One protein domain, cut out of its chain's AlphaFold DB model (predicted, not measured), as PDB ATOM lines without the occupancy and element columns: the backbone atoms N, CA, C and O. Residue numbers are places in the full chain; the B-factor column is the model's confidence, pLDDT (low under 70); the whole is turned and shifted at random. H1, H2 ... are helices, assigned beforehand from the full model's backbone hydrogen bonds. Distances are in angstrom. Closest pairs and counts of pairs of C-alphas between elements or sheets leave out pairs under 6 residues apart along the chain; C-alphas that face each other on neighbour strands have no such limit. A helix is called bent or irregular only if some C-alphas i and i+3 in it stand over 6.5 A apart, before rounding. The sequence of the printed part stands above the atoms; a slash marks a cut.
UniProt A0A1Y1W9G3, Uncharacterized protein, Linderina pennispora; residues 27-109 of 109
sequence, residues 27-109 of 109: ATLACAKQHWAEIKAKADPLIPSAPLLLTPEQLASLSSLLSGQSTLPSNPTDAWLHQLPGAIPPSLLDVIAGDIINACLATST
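What this domain is: This is residues 27 to 109 of the 109 residues of an uncharacterized protein of Linderina pennispora (UniProt A0A1Y1W9G3). Two long, kinked helices, H2 and H5, run opposite ways and meet over short stretches, with H1 crossing the later part of H5 at a near right angle. Beside this pair, H3 and H4 form a helical hairpin whose two helices are joined by a long link, and H3 lies toward the end of the body far from the last residues of H5. The printed part has 83 residues with five named helices, H1 to H5 in order along the chain, and no named strand; the class is all helix. It is compact, with a radius of gyration of the C-alphas of 12.4 A, yet elongated in outline, spanning 39 by 21 by 19 A.

Where its parts are: Find C-alpha 36 at (18.057, 90.528, 33.514); from there H2, residues 36 to 53, runs 21.7 A, with a kink of 59 degrees near residue 47. H5, residues 90 to 107, runs 22.6 A, with a kink of 69 degrees near residue 97, and ends at C-alpha 107 at (17.894, 107.102, 34.728). H2 and H5 are irregular, C-alphas 48 and 51 being 7.4 A apart and C-alphas 96 and 99 being 7.8 A apart. Look for H1 at residues 27 to 34, 10.5 A long, beginning at C-alpha 27 at (26.814, 100.565, 36.600). H3 is residues 56 to 65, 14.0 A long. H4 is residues 78 to 87, 14.9 A long, and only just irregular, with C-alphas 82 and 85 at 6.9 A.

How they stand to each other: Start at Ile 39 and Ala 97, the closest C-alphas of H2 and H5 at 5.6 A; these helices touch at a shallow tilt of 14 degrees, opposite ways, through residues 38 to 43 and 96 to 100 alone. H1 touches H5, with residues 97 to 105 of H5 alone, about perpendicular at 86 degrees; the closest C-alphas are those of Cys 31 and Ile 101, 5.6 A apart. Next look at the hairpin of H3 and H4, which touch at a shallow tilt of 15 degrees, opposite ways, the C-alphas of Leu 62 and Ala 87 coming closest at 4.7 A. H4 is close to H5 but not clearly touching; the closest C-alphas, of Pro 85 and Leu 93, are 7.5 A apart. H2 and H4 are apart. Every O i to N i+4 pair is within hydrogen-bond range in H1 and H3, but 8 of 14 are in H2, 3 of 6 in H4 and 12 of 14 in H5.

The domain as a whole: The two C-alphas farthest apart, of Pro 56 and Thr 109, are 39.1 A apart. The printed part has no cut and ends at residue 109, the chain's last. Residues 66 to 77 make the long link from H3 to H4; the other links are tight. The mean pLDDT of the printed part is 89.0, and residues 108 to 109 are under 70.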
ATOM      1  N   ALA A  27      28.134 100.026  36.929       90.25
ATOM      2  CA  ALA A  27      26.814 100.565  36.600       90.25
ATOM      3  C   ALA A  27      26.110  99.716  35.531       90.25
ATOM      4  O   ALA A  27      24.937  99.374  35.679       90.25
ATOM      5  N   THR A  28      26.846  99.299  34.498       90.81
ATOM      6  CA  THR A  28      26.345  98.381  33.469       90.81
ATOM      7  C   THR A  28      25.917  97.055  34.078       90.81
ATOM      8  O   THR A  28      24.822  96.574  33.794       90.81
ATOM      9  N   LEU A  29      26.747  96.467  34.946       91.25
ATOM     10  CA  LEU A  29      26.428  95.197  35.601       91.25
ATOM     11  C   LEU A  29      25.198  95.313  36.502       91.25
ATOM     12  O   LEU A  29      24.355  94.415  36.508       91.25
ATOM     13  N   ALA A  30      25.066  96.419  37.239       92.38
ATOM     14  CA  ALA A  30      23.888  96.688  38.054       92.38
ATOM     15  C   ALA A  30      22.618  96.759  37.188       92.38
ATOM     16  O   ALA A  30      21.648  96.057  37.477       92.38
ATOM     17  N   CYS A  31      22.655  97.515  36.087       92.56
ATOM     18  CA  CYS A  31      21.549  97.610  35.136       92.56
ATOM     19  C   CYS A  31      21.219  96.264  34.475       92.56
ATOM     20  O   CYS A  31      20.052  95.874  34.413       92.56
ATOM     21  N   ALA A  32      22.236  95.514  34.042       93.31
ATOM     22  CA  ALA A  32      22.060  94.195  33.445       93.31
ATOM     23  C   ALA A  32      21.393  93.215  34.418       93.31
ATOM     24  O   ALA A  32      20.502  92.473  34.018       93.31
ATOM     25  N   LYS A  33      21.775  93.227  35.701       94.31
ATOM     26  CA  LYS A  33      21.153  92.383  36.737       94.31
ATOM     27  C   LYS A  33      19.727  92.812  37.045       94.31
ATOM     28  O   LYS A  33      18.852  91.957  37.152       94.31
ATOM     29  N   GLN A  34      19.495  94.116  37.177       94.69
ATOM     30  CA  GLN A  34      18.174  94.673  37.458       94.69
ATOM     31  C   GLN A  34      17.163  94.299  36.368       94.69
ATOM     32  O   GLN A  34      16.044  93.900  36.682       94.69
ATOM     33  N   HIS A  35      17.576  94.369  35.103       95.62
ATOM     34  CA  HIS A  35      16.724  94.084  33.948       95.62
ATOM     35  C   HIS A  35      17.001  92.717  33.315       95.62
ATOM     36  O   HIS A  35      16.667  92.469  32.154       95.62
ATOM     37  N   TRP A  36      17.595  91.793  34.074       94.69
ATOM     38  CA  TRP A  36      18.057  90.528  33.514       94.69
ATOM     39  C   TRP A  36      16.931  89.694  32.906       94.69
ATOM     40  O   TRP A  36      17.122  89.065  31.871       94.69
ATOM     41  N   ALA A  37      15.744  89.710  33.515       94.81
ATOM     42  CA  ALA A  37      14.586  88.991  32.995       94.81
ATOM     43  C   ALA A  37      14.208  89.448  31.572       94.81
ATOM     44  O   ALA A  37      13.879  88.615  30.728       94.81
ATOM     45  N   GLU A  38      14.309  90.748  31.286       95.00
ATOM     46  CA  GLU A  38      14.024  91.322  29.967       95.00
ATOM     47  C   GLU A  38      15.121  90.971  28.956       95.00
ATOM     48  O   GLU A  38      14.829  90.535  27.841       95.00
ATOM     49  N   ILE A  39      16.388  91.083  29.371       93.88
ATOM     50  CA  ILE A  39      17.552  90.693  28.561       93.88
ATOM     51  C   ILE A  39      17.464  89.204  28.197       93.88
ATOM     52  O   ILE A  39      17.597  88.833  27.031       93.88
ATOM     53  N   LYS A  40      17.166  88.347  29.177       93.62
ATOM     54  CA  LYS A  40      16.971  86.906  29.001       93.62
ATOM     55  C   LYS A  40      15.820  86.598  28.048       93.62
ATOM     56  O   LYS A  40      15.996  85.775  27.155       93.62
ATOM     57  N   ALA A  41      14.680  87.275  28.186       94.56
ATOM     58  CA  ALA A  41      13.532  87.079  27.302       94.56
ATOM     59  C   ALA A  41      13.846  87.409  25.832       94.56
ATOM     60  O   ALA A  41      13.302  86.767  24.934       94.56
ATOM     61  N   LYS A  42      14.743  88.371  25.577       92.44
ATOM     62  CA  LYS A  42      15.251  88.671  24.228       92.44
ATOM     63  C   LYS A  42      16.316  87.681  23.751       92.44
ATOM     64  O   LYS A  42      16.329  87.329  22.575       92.44
ATOM     65  N   ALA A  43      17.208  87.245  24.637       91.00
ATOM     66  CA  ALA A  43      18.349  86.402  24.285       91.00
ATOM     67  C   ALA A  43      17.984  84.924  24.081       91.00
ATOM     68  O   ALA A  43      18.418  84.318  23.105       91.00
ATOM     69  N   ASP A  44      17.179  84.339  24.973       92.19
ATOM     70  CA  ASP A  44      16.804  82.920  24.938       92.19
ATOM     71  C   ASP A  44      16.263  82.433  23.578       92.19
ATOM     72  O   ASP A  44      16.733  81.395  23.109       92.19
ATOM     73  N   PRO A  45      15.338  83.137  22.888       91.25
ATOM     74  CA  PRO A  45      14.856  82.693  21.576       91.25
ATOM     75  C   PRO A  45      15.927  82.750  20.476       91.25
ATOM     76  O   PRO A  45      15.756  82.124  19.429       91.25
ATOM     77  N   LEU A  46      17.030  83.473  20.693       88.31
ATOM     78  CA  LEU A  46      18.144  83.574  19.748       88.31
ATOM     79  C   LEU A  46      19.198  82.479  19.961       88.31
ATOM     80  O   LEU A  46      19.935  82.177  19.026       88.31
ATOM     81  N   ILE A  47      19.255  81.848  21.141       87.88
ATOM     82  CA  ILE A  47      20.238  80.793  21.456       87.88
ATOM     83  C   ILE A  47      20.158  79.600  20.487       87.88
ATOM     84  O   ILE A  47      21.208  79.184  19.997       87.88
ATOM     85  N   PRO A  48      18.973  79.067  20.118       87.56
ATOM     86  CA  PRO A  48      18.880  78.003  19.114       87.56
ATOM     87  C   PRO A  48      19.431  78.408  17.740       87.56
ATOM     88  O   PRO A  48      19.894  77.558  16.982       87.56
ATOM     89  N   SER A  49      19.401  79.706  17.430       87.88
ATOM     90  CA  SER A  49      19.912  80.292  16.186       87.88
ATOM     91  C   SER A  49      21.378  80.727  16.289       87.88
ATOM     92  O   SER A  49      21.951  81.159  15.291       87.88
ATOM     93  N   ALA A  50      22.016  80.585  17.457       86.62
ATOM     94  CA  ALA A  50      23.419  80.939  17.664       86.62
ATOM     95  C   ALA A  50      24.387  80.295  16.647       86.62
ATOM     96  O   ALA A  50      25.279  81.009  16.192       86.62
ATOM     97  N   PRO A  51      24.215  79.031  16.191       87.12
ATOM     98  CA  PRO A  51      25.073  78.453  15.147       87.12
ATOM     99  C   PRO A  51      25.039  79.175  13.799       87.12
ATOM    100  O   PRO A  51      25.945  78.989  12.993       87.12
ATOM    101  N   LEU A  52      23.998  79.969  13.535       87.56
ATOM    102  CA  LEU A  52      23.862  80.761  12.310       87.56
ATOM    103  C   LEU A  52      24.417  82.183  12.466       87.56
ATOM    104  O   LEU A  52      24.658  82.853  11.465       87.56
ATOM    105  N   LEU A  53      24.577  82.654  13.706       85.00
ATOM    106  CA  LEU A  53      24.937  84.036  14.037       85.00
ATOM    107  C   LEU A  53      26.373  84.172  14.553       85.00
ATOM    108  O   LEU A  53      26.958  85.247  14.449       85.00
ATOM    109  N   LEU A  54      26.925  83.105  15.132       87.44
ATOM    110  CA  LEU A  54      28.220  83.095  15.805       87.44
ATOM    111  C   LEU A  54      29.242  82.269  15.031       87.44
ATOM    112  O   LEU A  54      28.906  81.286  14.366       87.44
ATOM    113  N   THR A  55      30.518  82.627  15.171       89.31
ATOM    114  CA  THR A  55      31.605  81.760  14.705       89.31
ATOM    115  C   THR A  55      31.666  80.477  15.548       89.31
ATOM    116  O   THR A  55      31.189  80.463  16.687       89.31
ATOM    117  N   PRO A  56      32.289  79.390  15.054       88.88
ATOM    118  CA  PRO A  56      32.452  78.162  15.836       88.88
ATOM    119  C   PRO A  56      33.141  78.383  17.192       88.88
ATOM    120  O   PRO A  56      32.771  77.751  18.177       88.88
ATOM    121  N   GLU A  57      34.106  79.305  17.260       89.06
ATOM    122  CA  GLU A  57      34.816  79.655  18.498       89.06
ATOM    123  C   GLU A  57      33.904  80.380  19.493       89.06
ATOM    124  O   GLU A  57      33.847  80.013  20.663       89.06
ATOM    125  N   GLN A  58      33.129  81.363  19.025       89.44
ATOM    126  CA  GLN A  58      32.144  82.069  19.850       89.44
ATOM    127  C   GLN A  58      31.049  81.124  20.339       89.44
ATOM    128  O   GLN A  58      30.663  81.162  21.504       89.44
ATOM    129  N   LEU A  59      30.586  80.220  19.475       89.12
ATOM    130  CA  LEU A  59      29.598  79.218  19.838       89.12
ATOM    131  C   LEU A  59      30.130  78.232  20.883       89.12
ATOM    132  O   LEU A  59      29.394  77.861  21.797       89.12
ATOM    133  N   ALA A  60      31.397  77.826  20.781       90.19
ATOM    134  CA  ALA A  60      32.050  77.001  21.792       90.19
ATOM    135  C   ALA A  60      32.164  77.748  23.132       90.19
ATOM    136  O   ALA A  60      31.821  77.184  24.172       90.19
ATOM    137  N   SER A  61      32.554  79.028  23.110       90.38
ATOM    138  CA  SER A  61      32.593  79.891  24.298       90.38
ATOM    139  C   SER A  61      31.213  80.063  24.933       90.38
ATOM    140  O   SER A  61      31.079  79.900  26.143       90.38
ATOM    141  N   LEU A  62      30.172  80.313  24.132       90.38
ATOM    142  CA  LEU A  62      28.789  80.411  24.599       90.38
ATOM    143  C   LEU A  62      28.303  79.086  25.191       90.38
ATOM    144  O   LEU A  62      27.743  79.072  26.281       90.38
ATOM    145  N   SER A  63      28.560  77.964  24.520       89.75
ATOM    146  CA  SER A  63      28.164  76.634  25.006       89.75
ATOM    147  C   SER A  63      28.855  76.279  26.327       89.75
ATOM    148  O   SER A  63      28.223  75.713  27.223       89.75
ATOM    149  N   SER A  64      30.133  76.648  26.468       91.12
ATOM    150  CA  SER A  64      30.907  76.505  27.706       91.12
ATOM    151  C   SER A  64      30.338  77.385  28.824       91.12
ATOM    152  O   SER A  64      30.052  76.895  29.918       91.12
ATOM    153  N   LEU A  65      30.062  78.659  28.526       91.25
ATOM    154  CA  LEU A  65      29.480  79.625  29.463       91.25
ATOM    155  C   LEU A  65      28.082  79.207  29.951       91.25
ATOM    156  O   LEU A  65      27.726  79.437  31.108       91.25
ATOM    157  N   LEU A  66      27.295  78.575  29.080       91.44
ATOM    158  CA  LEU A  66      25.976  78.028  29.399       91.44
ATOM    159  C   LEU A  66      26.035  76.640  30.046       91.44
ATOM    160  O   LEU A  66      24.999  76.124  30.455       91.44
ATOM    161  N   SER A  67      27.216  76.019  30.151       88.38
ATOM    162  CA  SER A  67      27.378  74.652  30.669       88.38
ATOM    163  C   SER A  67      26.438  73.644  29.986       88.38
ATOM    164  O   SER A  67      25.854  72.776  30.636       88.38
ATOM    165  N   GLY A  68      26.248  73.791  28.671       82.50
ATOM    166  CA  GLY A  68      25.358  72.941  27.871       82.50
ATOM    167  C   GLY A  68      23.858  73.250  27.986       82.50
ATOM    168  O   GLY A  68      23.053  72.529  27.399       82.50
ATOM    169  N   GLN A  69      23.460  74.300  28.709       86.88
ATOM    170  CA  GLN A  69      22.069  74.757  28.743       86.88
ATOM    171  C   GLN A  69      21.689  75.481  27.445       86.88
ATOM    172  O   GLN A  69      22.506  76.162  26.830       86.88
ATOM    173  N   SER A  70      20.416  75.388  27.057       85.56
ATOM    174  CA  SER A  70      19.862  76.085  25.887       85.56
ATOM    175  C   SER A  70      19.246  77.448  26.220       85.56
ATOM    176  O   SER A  70      18.571  78.041  25.383       85.56
ATOM    177  N   THR A  71      19.423  77.921  27.453       90.44
ATOM    178  CA  THR A  71      18.871  79.184  27.954       90.44
ATOM    179  C   THR A  71      19.870  79.871  28.870       90.44
ATOM    180  O   THR A  71      20.615  79.189  29.578       90.44
ATOM    181  N   LEU A  72      19.832  81.201  28.935       91.69
ATOM    182  CA  LEU A  72      20.640  81.972  29.881       91.69
ATOM    183  C   LEU A  72      20.294  81.613  31.345       91.69
ATOM    184  O   LEU A  72      19.160  81.206  31.622       91.69
ATOM    185  N   PRO A  73      21.209  81.779  32.317       92.69
ATOM    186  CA  PRO A  73      20.888  81.566  33.729       92.69
ATOM    187  C   PRO A  73      19.762  82.500  34.189       92.69
ATOM    188  O   PRO A  73      19.631  83.617  33.699       92.69
ATOM    189  N   SER A  74      18.944  82.062  35.151       91.56
ATOM    190  CA  SER A  74      17.850  82.902  35.676       91.56
ATOM    191  C   SER A  74      18.360  84.061  36.536       91.56
ATOM    192  O   SER A  74      17.779  85.137  36.507       91.56
ATOM    193  N   ASN A  75      19.458  83.847  37.265       91.19
ATOM    194  CA  ASN A  75      20.110  84.845  38.110       91.19
ATOM    195  C   ASN A  75      21.614  84.839  37.798       91.19
ATOM    196  O   ASN A  75      22.317  83.934  38.258       91.19
ATOM    197  N   PRO A  76      22.120  85.781  36.991       92.19
ATOM    198  CA  PRO A  76      23.520  85.820  36.613       92.19
ATOM    199  C   PRO A  76      24.351  86.413  37.755       92.19
ATOM    200  O   PRO A  76      23.915  87.312  38.479       92.19
ATOM    201  N   THR A  77      25.577  85.922  37.907       92.19
ATOM    202  CA  THR A  77      26.579  86.548  38.776       92.19
ATOM    203  C   THR A  77      27.382  87.577  37.987       92.19
ATOM    204  O   THR A  77      27.490  87.483  36.766       92.19
ATOM    205  N   ASP A  78      28.001  88.531  38.675       90.06
ATOM    206  CA  ASP A  78      28.852  89.554  38.052       90.06
ATOM    207  C   ASP A  78      29.998  88.905  37.256       90.06
ATOM    208  O   ASP A  78      30.264  89.274  36.117       90.06
ATOM    209  N   ALA A  79      30.605  87.848  37.807       90.44
ATOM    210  CA  ALA A  79      31.634  87.067  37.123       90.44
ATOM    211  C   ALA A  79      31.124  86.427  35.822       90.44
ATOM    212  O   ALA A  79      31.855  86.382  34.837       90.44
ATOM    213  N   TRP A  80      29.875  85.951  35.803       92.12
ATOM    214  CA  TRP A  80      29.265  85.384  34.602       92.12
ATOM    215  C   TRP A  80      28.957  86.478  33.563       92.12
ATOM    216  O   TRP A  80      29.250  86.304  32.382       92.12
ATOM    217  N   LEU A  81      28.468  87.646  34.001       91.75
ATOM    218  CA  LEU A  81      28.236  88.811  33.134       91.75
ATOM    219  C   LEU A  81      29.525  89.365  32.511       91.75
ATOM    220  O   LEU A  81      29.505  89.820  31.372       91.75
ATOM    221  N   HIS A  82      30.660  89.279  33.203       90.44
ATOM    222  CA  HIS A  82      31.951  89.672  32.633       90.44
ATOM    223  C   HIS A  82      32.455  88.734  31.528       90.44
ATOM    224  O   HIS A  82      33.251  89.151  30.690       90.44
ATOM    225  N   GLN A  83      32.022  87.473  31.511       89.69
ATOM    226  CA  GLN A  83      32.434  86.501  30.488       89.69
ATOM    227  C   GLN A  83      31.597  86.599  29.205       89.69
ATOM    228  O   GLN A  83      32.017  86.132  28.146       89.69
ATOM    229  N   LEU A  84      30.428  87.233  29.286       88.38
ATOM    230  CA  LEU A  84      29.446  87.366  28.211       88.38
ATOM    231  C   LEU A  84      30.007  87.990  26.919       88.38
ATOM    232  O   LEU A  84      29.810  87.385  25.865       88.38
ATOM    233  N   PRO A  85      30.766  89.105  26.960       87.12
ATOM    234  CA  PRO A  85      31.377  89.698  25.764       87.12
ATOM    235  C   PRO A  85      32.431  88.810  25.089       87.12
ATOM    236  O   PRO A  85      32.744  89.001  23.918       87.12
ATOM    237  N   GLY A  86      32.993  87.837  25.816       85.31
ATOM    238  CA  GLY A  86      33.906  86.842  25.249       85.31
ATOM    239  C   GLY A  86      33.187  85.711  24.505       85.31
ATOM    240  O   GLY A  86      33.794  85.037  23.674       85.31
ATOM    241  N   ALA A  87      31.901  85.497  24.793       86.75
ATOM    242  CA  ALA A  87      31.078  84.456  24.182       86.75
ATOM    243  C   ALA A  87      30.146  84.990  23.086       86.75
ATOM    244  O   ALA A  87      29.874  84.296  22.109       86.75
ATOM    245  N   ILE A  88      29.652  86.217  23.249       86.88
ATOM    246  CA  ILE A  88      28.699  86.858  22.347       86.88
ATOM    247  C   ILE A  88      29.338  88.144  21.817       86.88
ATOM    248  O   ILE A  88      29.823  88.945  22.617       86.88
ATOM    249  N   PRO A  89      29.348  88.371  20.491       86.06
ATOM    250  CA  PRO A  89      29.935  89.568  19.920       86.06
ATOM    251  C   PRO A  89      29.226  90.829  20.441       86.06
ATOM    252  O   PRO A  89      28.003  90.810  20.613       86.06
ATOM    253  N   PRO A  90      29.965  91.939  20.623       85.50
ATOM    254  CA  PRO A  90      29.419  93.177  21.177       85.50
ATOM    255  C   PRO A  90      28.191  93.697  20.419       85.50
ATOM    256  O   PRO A  90      27.194  94.053  21.036       85.50
ATOM    257  N   SER A  91      28.186  93.588  19.087       85.19
ATOM    258  CA  SER A  91      27.044  93.967  18.245       85.19
ATOM    259  C   SER A  91      25.758  93.200  18.564       85.19
ATOM    260  O   SER A  91      24.674  93.776  18.546       85.19
ATOM    261  N   LEU A  92      25.849  91.903  18.877       86.69
ATOM    262  CA  LEU A  92      24.679  91.111  19.253       86.69
ATOM    263  C   LEU A  92      24.245  91.422  20.690       86.69
ATOM    264  O   LEU A  92      23.049  91.448  20.975       86.69
ATOM    265  N   LEU A  93      25.198  91.711  21.581       88.81
ATOM    266  CA  LEU A  93      24.892  92.179  22.934       88.81
ATOM    267  C   LEU A  93      24.192  93.530  22.934       88.81
ATOM    268  O   LEU A  93      23.252  93.706  23.702       88.81
ATOM    269  N   ASP A  94      24.594  94.442  22.059       88.44
ATOM    270  CA  ASP A  94      23.947  95.739  21.908       88.44
ATOM    271  C   ASP A  94      22.512  95.597  21.378       88.44
ATOM    272  O   ASP A  94      21.575  96.141  21.954       88.44
ATOM    273  N   VAL A  95      22.283  94.734  20.383       88.25
ATOM    274  CA  VAL A  95      20.921  94.444  19.888       88.25
ATOM    275  C   VAL A  95      20.016  93.849  20.977       88.25
ATOM    276  O   VAL A  95      18.820  94.150  21.047       88.25
ATOM    277  N   ILE A  96      20.560  92.979  21.829       90.44
ATOM    278  CA  ILE A  96      19.786  92.303  22.878       90.44
ATOM    279  C   ILE A  96      19.551  93.236  24.073       90.44
ATOM    280  O   ILE A  96      18.419  93.364  24.544       90.44
ATOM    281  N   ALA A  97      20.613  93.862  24.577       91.81
ATOM    282  CA  ALA A  97      20.647  94.521  25.878       91.81
ATOM    283  C   ALA A  97      20.895  96.036  25.809       91.81
ATOM    284  O   ALA A  97      20.657  96.706  26.810       91.81
ATOM    285  N   GLY A  98      21.316  96.581  24.665       90.12
ATOM    286  CA  GLY A  98      21.692  97.988  24.474       90.12
ATOM    287  C   GLY A  98      20.615  98.958  24.914       90.12
ATOM    288  O   GLY A  98      20.832  99.701  25.865       90.12
ATOM    289  N   ASP A  99      19.427  98.905  24.309       90.94
ATOM    290  CA  ASP A  99      18.316  99.790  24.695       90.94
ATOM    291  C   ASP A  99      17.961  99.688  26.187       90.94
ATOM    292  O   ASP A  99      17.691 100.697  26.833       90.94
ATOM    293  N   ILE A 100      17.992  98.477  26.754       92.00
ATOM    294  CA  ILE A 100      17.618  98.219  28.153       92.00
ATOM    295  C   ILE A 100      18.652  98.835  29.103       92.00
ATOM    296  O   ILE A 100      18.308  99.570  30.030       92.00
ATOM    297  N   ILE A 101      19.931  98.541  28.869       91.12
ATOM    298  CA  ILE A 101      21.037  99.008  29.704       91.12
ATOM    299  C   ILE A 101      21.194 100.520  29.557       91.12
ATOM    300  O   ILE A 101      21.279 101.214  30.567       91.12
ATOM    301  N   ASN A 102      21.162 101.050  28.334       90.12
ATOM    302  CA  ASN A 102      21.291 102.484  28.085       90.12
ATOM    303  C   ASN A 102      20.138 103.274  28.717       90.12
ATOM    304  O   ASN A 102      20.383 104.311  29.336       90.12
ATOM    305  N   ALA A 103      18.898 102.774  28.640       90.12
ATOM    306  CA  ALA A 103      17.767 103.392  29.330       90.12
ATOM    307  C   ALA A 103      17.957 103.389  30.856       90.12
ATOM    308  O   ALA A 103      17.744 104.412  31.505       90.12
ATOM    309  N   CYS A 104      18.414 102.274  31.433       91.50
ATOM    310  CA  CYS A 104      18.698 102.188  32.866       91.50
ATOM    311  C   CYS A 104      19.804 103.167  33.302       91.50
ATOM    312  O   CYS A 104      19.625 103.916  34.269       91.50
ATOM    313  N   LEU A 105      20.912 103.230  32.558       88.56
ATOM    314  CA  LEU A 105      22.023 104.146  32.830       88.56
ATOM    315  C   LEU A 105      21.577 105.612  32.757       88.56
ATOM    316  O   LEU A 105      21.905 106.393  33.650       88.56
ATOM    317  N   ALA A 106      20.752 105.970  31.768       86.88
ATOM    318  CA  ALA A 106      20.213 107.323  31.622       86.88
ATOM    319  C   ALA A 106      19.324 107.763  32.803       86.88
ATOM    320  O   ALA A 106      19.208 108.957  33.063       86.88
ATOM    321  N   THR A 107      18.711 106.820  33.527       79.75
ATOM    322  CA  THR A 107      17.894 107.102  34.728       79.75
ATOM    323  C   THR A 107      18.665 107.033  36.046       79.75
ATOM    324  O   THR A 107      18.150 107.458  37.078       79.75
ATOM    325  N   SER A 108      19.887 106.498  36.021       58.88
ATOM    326  CA  SER A 108      20.753 106.339  37.200       58.88
ATOM    327  C   SER A 108      21.717 107.519  37.401       58.88
ATOM    328  O   SER A 108      22.551 107.477  38.307       58.88
ATOM    329  N   THR A 109      21.616 108.541  36.543       49.81
ATOM    330  CA  THR A 109      22.438 109.763  36.536       49.81
ATOM    331  C   THR A 109      21.631 110.938  37.076       49.81
ATOM    332  O   THR A 109      22.212 111.754  37.825       49.81
TER     333      THR A 109